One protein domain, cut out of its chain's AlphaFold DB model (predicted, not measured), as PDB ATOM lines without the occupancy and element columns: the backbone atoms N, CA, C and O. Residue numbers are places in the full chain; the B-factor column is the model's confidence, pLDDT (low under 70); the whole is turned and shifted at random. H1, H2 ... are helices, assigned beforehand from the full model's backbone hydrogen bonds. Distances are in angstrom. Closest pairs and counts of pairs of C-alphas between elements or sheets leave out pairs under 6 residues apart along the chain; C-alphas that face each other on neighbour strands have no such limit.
ATOM      1  N   LEU A  49      -5.658 -39.892 -22.141       86.38
ATOM      2  CA  LEU A  49      -4.952 -40.010 -23.417       86.38
ATOM      3  C   LEU A  49      -3.856 -41.066 -23.347       86.38
ATOM      4  O   LEU A  49      -3.648 -41.773 -24.330       86.38
ATOM      5  N   ARG A  50      -3.233 -41.239 -22.177       91.06
ATOM      6  CA  ARG A  50      -2.190 -42.240 -21.949       91.06
ATOM      7  C   ARG A  50      -2.670 -43.648 -22.293       91.06
ATOM      8  O   ARG A  50      -2.039 -44.317 -23.097       91.06
ATOM      9  N   GLY A  51      -3.838 -44.061 -21.791       88.38
ATOM     10  CA  GLY A  51      -4.392 -45.390 -22.086       88.38
ATOM     11  C   GLY A  51      -4.780 -45.594 -23.556       88.38
ATOM     12  O   GLY A  51      -4.710 -46.706 -24.072       88.38
ATOM     13  N   ARG A  52      -5.165 -44.524 -24.264       86.44
ATOM     14  CA  ARG A  52      -5.504 -44.610 -25.691       86.44
ATOM     15  C   ARG A  52      -4.270 -44.618 -26.579       86.44
ATOM     16  O   ARG A  52      -4.285 -45.318 -27.583       86.44
ATOM     17  N   LEU A  53      -3.250 -43.848 -26.233       89.56
ATOM     18  CA  LEU A  53      -2.053 -43.683 -27.047       89.56
ATOM     19  C   LEU A  53      -0.975 -44.733 -26.738       89.56
ATOM     20  O   LEU A  53      -0.191 -45.042 -27.624       89.56
ATOM     21  N   ALA A  54      -1.015 -45.384 -25.569       91.44
ATOM     22  CA  ALA A  54      -0.117 -46.490 -25.208       91.44
ATOM     23  C   ALA A  54      -0.150 -47.673 -26.185       91.44
ATOM     24  O   ALA A  54       0.818 -48.410 -26.281       91.44
ATOM     25  N   ARG A  55      -1.235 -47.847 -26.950       90.81
ATOM     26  CA  ARG A  55      -1.312 -48.887 -27.991       90.81
ATOM     27  C   ARG A  55      -0.417 -48.618 -29.204       90.81
ATOM     28  O   ARG A  55      -0.237 -49.520 -30.011       90.81
ATOM     29  N   TYR A  56       0.046 -47.379 -29.364       89.31
ATOM     30  CA  TYR A  56       0.939 -46.978 -30.446       89.31
ATOM     31  C   TYR A  56       2.406 -46.964 -30.008       89.31
ATOM     32  O   TYR A  56       3.259 -46.947 -30.874       89.31
ATOM     33  N   ASP A  57       2.703 -47.041 -28.707       92.94
ATOM     34  CA  ASP A  57       4.062 -47.247 -28.187       92.94
ATOM     35  C   ASP A  57       4.449 -48.724 -28.360       92.94
ATOM     36  O   ASP A  57       4.279 -49.564 -27.472       92.94
ATOM     37  N   THR A  58       4.870 -49.067 -29.576       92.31
ATOM     38  CA  THR A  58       5.063 -50.461 -29.993       92.31
ATOM     39  C   THR A  58       6.283 -51.068 -29.305       92.31
ATOM     40  O   THR A  58       6.303 -52.265 -29.008       92.31
ATOM     41  N   ASN A  59       7.293 -50.246 -29.021       92.88
ATOM     42  CA  ASN A  59       8.500 -50.656 -28.312       92.88
ATOM     43  C   ASN A  59       8.388 -50.541 -26.772       92.88
ATOM     44  O   ASN A  59       9.287 -51.005 -26.068       92.88
ATOM     45  N   SER A  60       7.276 -50.002 -26.251       92.88
ATOM     46  CA  SER A  60       6.989 -49.824 -24.819       92.88
ATOM     47  C   SER A  60       8.045 -48.998 -24.071       92.88
ATOM     48  O   SER A  60       8.300 -49.239 -22.887       92.88
ATOM     49  N   ASN A  61       8.692 -48.043 -24.746       93.88
ATOM     50  CA  ASN A  61       9.737 -47.204 -24.155       93.88
ATOM     51  C   ASN A  61       9.170 -45.972 -23.411       93.88
ATOM     52  O   ASN A  61       9.932 -45.210 -22.812       93.88
ATOM     53  N   GLY A  62       7.844 -45.782 -23.416       92.88
ATOM     54  CA  GLY A  62       7.165 -44.643 -22.803       92.88
ATOM     55  C   GLY A  62       7.155 -43.380 -23.668       92.88
ATOM     56  O   GLY A  62       6.711 -42.330 -23.197       92.88
ATOM     57  N   VAL A  63       7.620 -43.453 -24.913       93.19
ATOM     58  CA  VAL A  63       7.712 -42.366 -25.889       93.19
ATOM     59  C   VAL A  63       7.187 -42.867 -27.232       93.19
ATOM     60  O   VAL A  63       7.764 -43.749 -27.844       93.19
ATOM     61  N   ILE A  64       6.114 -42.260 -27.734       91.25
ATOM     62  CA  ILE A  64       5.571 -42.634 -29.045       91.25
ATOM     63  C   ILE A  64       6.456 -42.022 -30.117       91.25
ATOM     64  O   ILE A  64       6.473 -40.793 -30.281       91.25
ATOM     65  N   ASP A  65       7.176 -42.874 -30.838       91.31
ATOM     66  CA  ASP A  65       8.017 -42.445 -31.943       91.31
ATOM     67  C   ASP A  65       7.148 -42.102 -33.174       91.31
ATOM     68  O   ASP A  65       6.104 -42.722 -33.408       91.31
ATOM     69  N   PRO A  66       7.552 -41.131 -34.019       83.75
ATOM     70  CA  PRO A  66       6.796 -40.759 -35.222       83.75
ATOM     71  C   PRO A  66       6.564 -41.926 -36.191       83.75
ATOM     72  O   PRO A  66       5.614 -41.907 -36.972       83.75
ATOM     73  N   ASP A  67       7.442 -42.928 -36.146       85.31
ATOM     74  CA  ASP A  67       7.374 -44.128 -36.975       85.31
ATOM     75  C   ASP A  67       6.337 -45.146 -36.478       85.31
ATOM     76  O   ASP A  67       5.926 -46.008 -37.255       85.31
ATOM     77  N   GLU A  68       5.904 -45.040 -35.219       86.69
ATOM     78  CA  GLU A  68       4.921 -45.934 -34.602       86.69
ATOM     79  C   GLU A  68       3.480 -45.419 -34.729       86.69
ATOM     80  O   GLU A  68       2.515 -46.159 -34.512       86.69
ATOM     81  N   LEU A  69       3.310 -44.151 -35.113       83.06
ATOM     82  CA  LEU A  69       1.997 -43.624 -35.448       83.06
ATOM     83  C   LEU A  69       1.511 -44.269 -36.753       83.06
ATOM     84  O   LEU A  69       2.253 -44.289 -37.742       83.06
ATOM     85  N   PRO A  70       0.267 -44.783 -36.794       76.12
ATOM     86  CA  PRO A  70      -0.294 -45.313 -38.023       76.12
ATOM     87  C   PRO A  70      -0.266 -44.202 -39.066       76.12
ATOM     88  O   PRO A  70      -0.731 -43.088 -38.806       76.12
ATOM     89  N   ILE A  71       0.309 -44.504 -40.229       70.88
ATOM     90  CA  ILE A  71       0.204 -43.622 -41.387       70.88
ATOM     91  C   ILE A  71      -1.298 -43.530 -41.663       70.88
ATOM     92  O   ILE A  71      -1.916 -44.579 -41.857       70.88
ATOM     93  N   PRO A  72      -1.907 -42.335 -41.585       62.09
ATOM     94  CA  PRO A  72      -3.314 -42.200 -41.907       62.09
ATOM     95  C   PRO A  72      -3.497 -42.700 -43.339       62.09
ATOM     96  O   PRO A  72      -2.756 -42.269 -44.224       62.09
ATOM     97  N   ASP A  73      -4.421 -43.637 -43.554       67.56
ATOM     98  CA  ASP A  73      -4.846 -43.975 -44.911       67.56
ATOM     99  C   ASP A  73      -5.263 -42.664 -45.596       67.56
ATOM    100  O   ASP A  73      -5.876 -41.811 -44.949       67.56
ATOM    101  N   ASP A  74      -4.923 -42.478 -46.877       62.03
ATOM    102  CA  ASP A  74      -5.140 -41.216 -47.613       62.03
ATOM    103  C   ASP A  74      -6.611 -40.718 -47.568       62.03
ATOM    104  O   ASP A  74      -6.876 -39.543 -47.821       62.03
ATOM    105  N   ASP A  75      -7.546 -41.584 -47.163       63.62
ATOM    106  CA  ASP A  75      -8.981 -41.331 -47.004       63.62
ATOM    107  C   ASP A  75      -9.424 -40.983 -45.566       63.62
ATOM    108  O   ASP A  75     -10.624 -40.928 -45.283       63.62
ATOM    109  N   SER A  76      -8.508 -40.759 -44.616       71.06
ATOM    110  CA  SER A  76      -8.876 -40.393 -43.243       71.06
ATOM    111  C   SER A  76      -9.348 -38.932 -43.160       71.06
ATOM    112  O   SER A  76      -8.638 -38.055 -42.658       71.06
ATOM    113  N   SER A  77     -10.542 -38.648 -43.675       79.75
ATOM    114  CA  SER A  77     -11.196 -37.351 -43.533       79.75
ATOM    115  C   SER A  77     -11.993 -37.282 -42.231       79.75
ATOM    116  O   SER A  77     -12.576 -38.261 -41.753       79.75
ATOM    117  N   ILE A  78     -11.999 -36.109 -41.602       84.69
ATOM    118  CA  ILE A  78     -12.774 -35.874 -40.385       84.69
ATOM    119  C   ILE A  78     -14.065 -35.165 -40.788       84.69
ATOM    120  O   ILE A  78     -14.034 -34.012 -41.202       84.69
ATOM    121  N   SER A  79     -15.215 -35.833 -40.655       86.44
ATOM    122  CA  SER A  79     -16.501 -35.221 -41.011       86.44
ATOM    123  C   SER A  79     -16.863 -34.067 -40.069       86.44
ATOM    124  O   SER A  79     -16.997 -34.250 -38.856       86.44
ATOM    125  N   LEU A  80     -17.128 -32.891 -40.644       84.44
ATOM    126  CA  LEU A  80     -17.537 -31.681 -39.923       84.44
ATOM    127  C   LEU A  80     -18.846 -31.877 -39.145       84.44
ATOM    128  O   LEU A  80     -19.047 -31.281 -38.088       84.44
ATOM    129  N   LYS A  81     -19.735 -32.759 -39.620       88.62
ATOM    130  CA  LYS A  81     -21.040 -33.041 -38.994       88.62
ATOM    131  C   LYS A  81     -20.929 -33.673 -37.606       88.62
ATOM    132  O   LYS A  81     -21.881 -33.579 -36.834       88.62
ATOM    133  N   ALA A  82     -19.791 -34.289 -37.282       88.38
ATOM    134  CA  ALA A  82     -19.544 -34.867 -35.965       88.38
ATOM    135  C   ALA A  82     -19.277 -33.803 -34.883       88.38
ATOM    136  O   ALA A  82     -19.324 -34.118 -33.692       88.38
ATOM    137  N   PHE A  83     -19.020 -32.549 -35.274       91.50
ATOM    138  CA  PHE A  83     -18.709 -31.466 -34.348       91.50
ATOM    139  C   PHE A  83     -19.923 -30.562 -34.045       91.50
ATOM    140  O   PHE A  83     -20.802 -30.349 -34.892       91.50
ATOM    141  N   PRO A  84     -19.974 -29.963 -32.839       92.38
ATOM    142  CA  PRO A  84     -20.942 -28.923 -32.489       92.38
ATOM    143  C   PRO A  84     -20.964 -27.773 -33.506       92.38
ATOM    144  O   PRO A  84     -19.946 -27.463 -34.121       92.38
ATOM    145  N   ALA A  85     -22.109 -27.096 -33.653       89.31
ATOM    146  CA  ALA A  85     -22.290 -26.010 -34.630       89.31
ATOM    147  C   ALA A  85     -21.219 -24.904 -34.531       89.31
ATOM    148  O   ALA A  85     -20.746 -24.428 -35.553       89.31
ATOM    149  N   VAL A  86     -20.782 -24.577 -33.311       92.06
ATOM    150  CA  VAL A  86     -19.745 -23.565 -33.051       92.06
ATOM    151  C   VAL A  86     -18.382 -23.966 -33.630       92.06
ATOM    152  O   VAL A  86     -17.656 -23.136 -34.159       92.06
ATOM    153  N   LEU A  87     -18.023 -25.249 -33.553       89.06
ATOM    154  CA  LEU A  87     -16.753 -25.748 -34.092       89.06
ATOM    155  C   LEU A  87     -16.806 -25.919 -35.609       89.06
ATOM    156  O   LEU A  87     -15.783 -25.757 -36.265       89.06
ATOM    157  N   ARG A  88     -17.992 -26.204 -36.163       91.19
ATOM    158  CA  ARG A  88     -18.191 -26.300 -37.612       91.19
ATOM    159  C   ARG A  88     -17.840 -24.997 -38.314       91.19
ATOM    160  O   ARG A  88     -17.085 -25.052 -39.265       91.19
ATOM    161  N   GLU A  89     -18.283 -23.854 -37.796       91.12
ATOM    162  CA  GLU A  89     -17.976 -22.539 -38.382       91.12
ATOM    163  C   GLU A  89     -16.464 -22.260 -38.473       91.12
ATOM    164  O   GLU A  89     -15.984 -21.705 -39.456       91.12
ATOM    165  N   HIS A  90     -15.686 -22.683 -37.473       90.12
ATOM    166  CA  HIS A  90     -14.234 -22.495 -37.482       90.12
ATOM    167  C   HIS A  90     -13.487 -23.524 -38.334       90.12
ATOM    168  O   HIS A  90     -12.429 -23.208 -38.876       90.12
ATOM    169  N   LEU A  91     -14.005 -24.749 -38.425       90.12
ATOM    170  CA  LEU A  91     -13.395 -25.823 -39.204       90.12
ATOM    171  C   LEU A  91     -13.749 -25.746 -40.698       90.12
ATOM    172  O   LEU A  91     -12.965 -26.226 -41.508       90.12
ATOM    173  N   ASP A  92     -14.853 -25.084 -41.056       91.19
ATOM    174  CA  ASP A  92     -15.271 -24.803 -42.440       91.19
ATOM    175  C   ASP A  92     -14.205 -24.010 -43.213       91.19
ATOM    176  O   ASP A  92     -14.016 -24.184 -44.406       91.19
ATOM    177  N   VAL A  93     -13.414 -23.185 -42.514       91.00
ATOM    178  CA  VAL A  93     -12.291 -22.434 -43.107       91.00
ATOM    179  C   VAL A  93     -11.171 -23.357 -43.608       91.00
ATOM    180  O   VAL A  93     -10.362 -22.950 -44.446       91.00
ATOM    181  N   PHE A  94     -11.088 -24.579 -43.078       89.75
ATOM    182  CA  PHE A  94     -10.095 -25.569 -43.481       89.75
ATOM    183  C   PHE A  94     -10.608 -26.521 -44.569       89.75
ATOM    184  O   PHE A  94      -9.771 -27.074 -45.271       89.75
ATOM    185  N   ASP A  95     -11.925 -26.658 -44.741       91.88
ATOM    186  CA  ASP A  95     -12.565 -27.414 -45.827       91.88
ATOM    187  C   ASP A  95     -12.573 -26.555 -47.103       91.88
ATOM    188  O   ASP A  95     -13.386 -25.648 -47.293       91.88
ATOM    189  N   LYS A  96     -11.570 -26.759 -47.958       89.62
ATOM    190  CA  LYS A  96     -11.331 -25.897 -49.119       89.62
ATOM    191  C   LYS A  96     -12.174 -26.319 -50.316       89.62
ATOM    192  O   LYS A  96     -12.444 -25.482 -51.184       89.62
ATOM    193  N   ASP A  97     -12.514 -27.599 -50.405       90.94
ATOM    194  CA  ASP A  97     -13.326 -28.144 -51.486       90.94
ATOM    195  C   ASP A  97     -14.833 -28.181 -51.167       90.94
ATOM    196  O   ASP A  97     -15.643 -28.278 -52.095       90.94
ATOM    197  N   GLY A  98     -15.213 -27.951 -49.908       91.75
ATOM    198  CA  GLY A  98     -16.591 -27.848 -49.438       91.75
ATOM    199  C   GLY A  98     -17.282 -29.205 -49.325       91.75
ATOM    200  O   GLY A  98     -18.513 -29.271 -49.437       91.75
ATOM    201  N   ASP A  99     -16.521 -30.294 -49.179       92.19
ATOM    202  CA  ASP A  99     -17.065 -31.651 -49.143       92.19
ATOM    203  C   ASP A  99     -17.711 -32.019 -47.789       92.19
ATOM    204  O   ASP A  99     -18.406 -33.037 -47.661       92.19
ATOM    205  N   GLY A 100     -17.590 -31.143 -46.786       91.56
ATOM    206  CA  GLY A 100     -18.125 -31.341 -45.445       91.56
ATOM    207  C   GLY A 100     -17.251 -32.253 -44.580       91.56
ATOM    208  O   GLY A 100     -17.711 -32.756 -43.538       91.56
ATOM    209  N   SER A 101     -16.000 -32.460 -44.974       91.25
ATOM    210  CA  SER A 101     -14.941 -33.095 -44.209       91.25
ATOM    211  C   SER A 101     -13.629 -32.317 -44.347       91.25
ATOM    212  O   SER A 101     -13.461 -31.516 -45.247       91.25
ATOM    213  N   VAL A 102     -12.708 -32.495 -43.400       90.69
ATOM    214  CA  VAL A 102     -11.358 -31.920 -43.509       90.69
ATOM    215  C   VAL A 102     -10.381 -33.064 -43.703       90.69
ATOM    216  O   VAL A 102     -10.274 -33.942 -42.835       90.69
ATOM    217  N   ASN A 103      -9.682 -33.070 -44.834       89.81
ATOM    218  CA  ASN A 103      -8.667 -34.073 -45.133       89.81
ATOM    219  C   ASN A 103      -7.274 -33.652 -44.613       89.81
ATOM    220  O   ASN A 103      -7.024 -32.507 -44.223       89.81
TER     221      ASN A 103
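What this domain is: This is residues 49 to 103 of the 610 residues of an uncharacterized protein of Pycnococcus provasolii (UniProt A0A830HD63). With little regular structure, the printed part looks like two small looped lobes joined by an open strip of chain, residues 70 to 77. H1 and the loop after it make one lobe; H2, the loop at residues 79 to 84 and the final residues 92 to 103 make the other. The 55 printed residues hold two named helices, H1 then H2, and no named strand; the class is all helix, with 12 residues in named elements. The whole is only just extended, close to loose, with a radius of gyration of the C-alphas of 15.3 A and spans of 40 by 23 by 14 A.

Where its parts are: H1, residues 49 to 53, begins at C-alpha 49 (-4.952, -40.010, -23.417). H2, residues 85 to 91, is 10.0 A long and ends at C-alpha 91 (-13.395, -25.823, -39.204).

How they stand to each other: H1 and H2 are apart. Residues 78 to 79 pair with residues 101 to 102, antiparallel. The O i to N i+4 pair of H1 is within hydrogen-bond range, and 2 of 3 in H2.

The domain as a whole: The two farthest C-alphas, Asn 61 and Gly 98, are 41.3 A apart. The printed part has no cut. The link from H1 to H2 is long, 31 residues; within it residues 72 to 75 have pLDDT under 70.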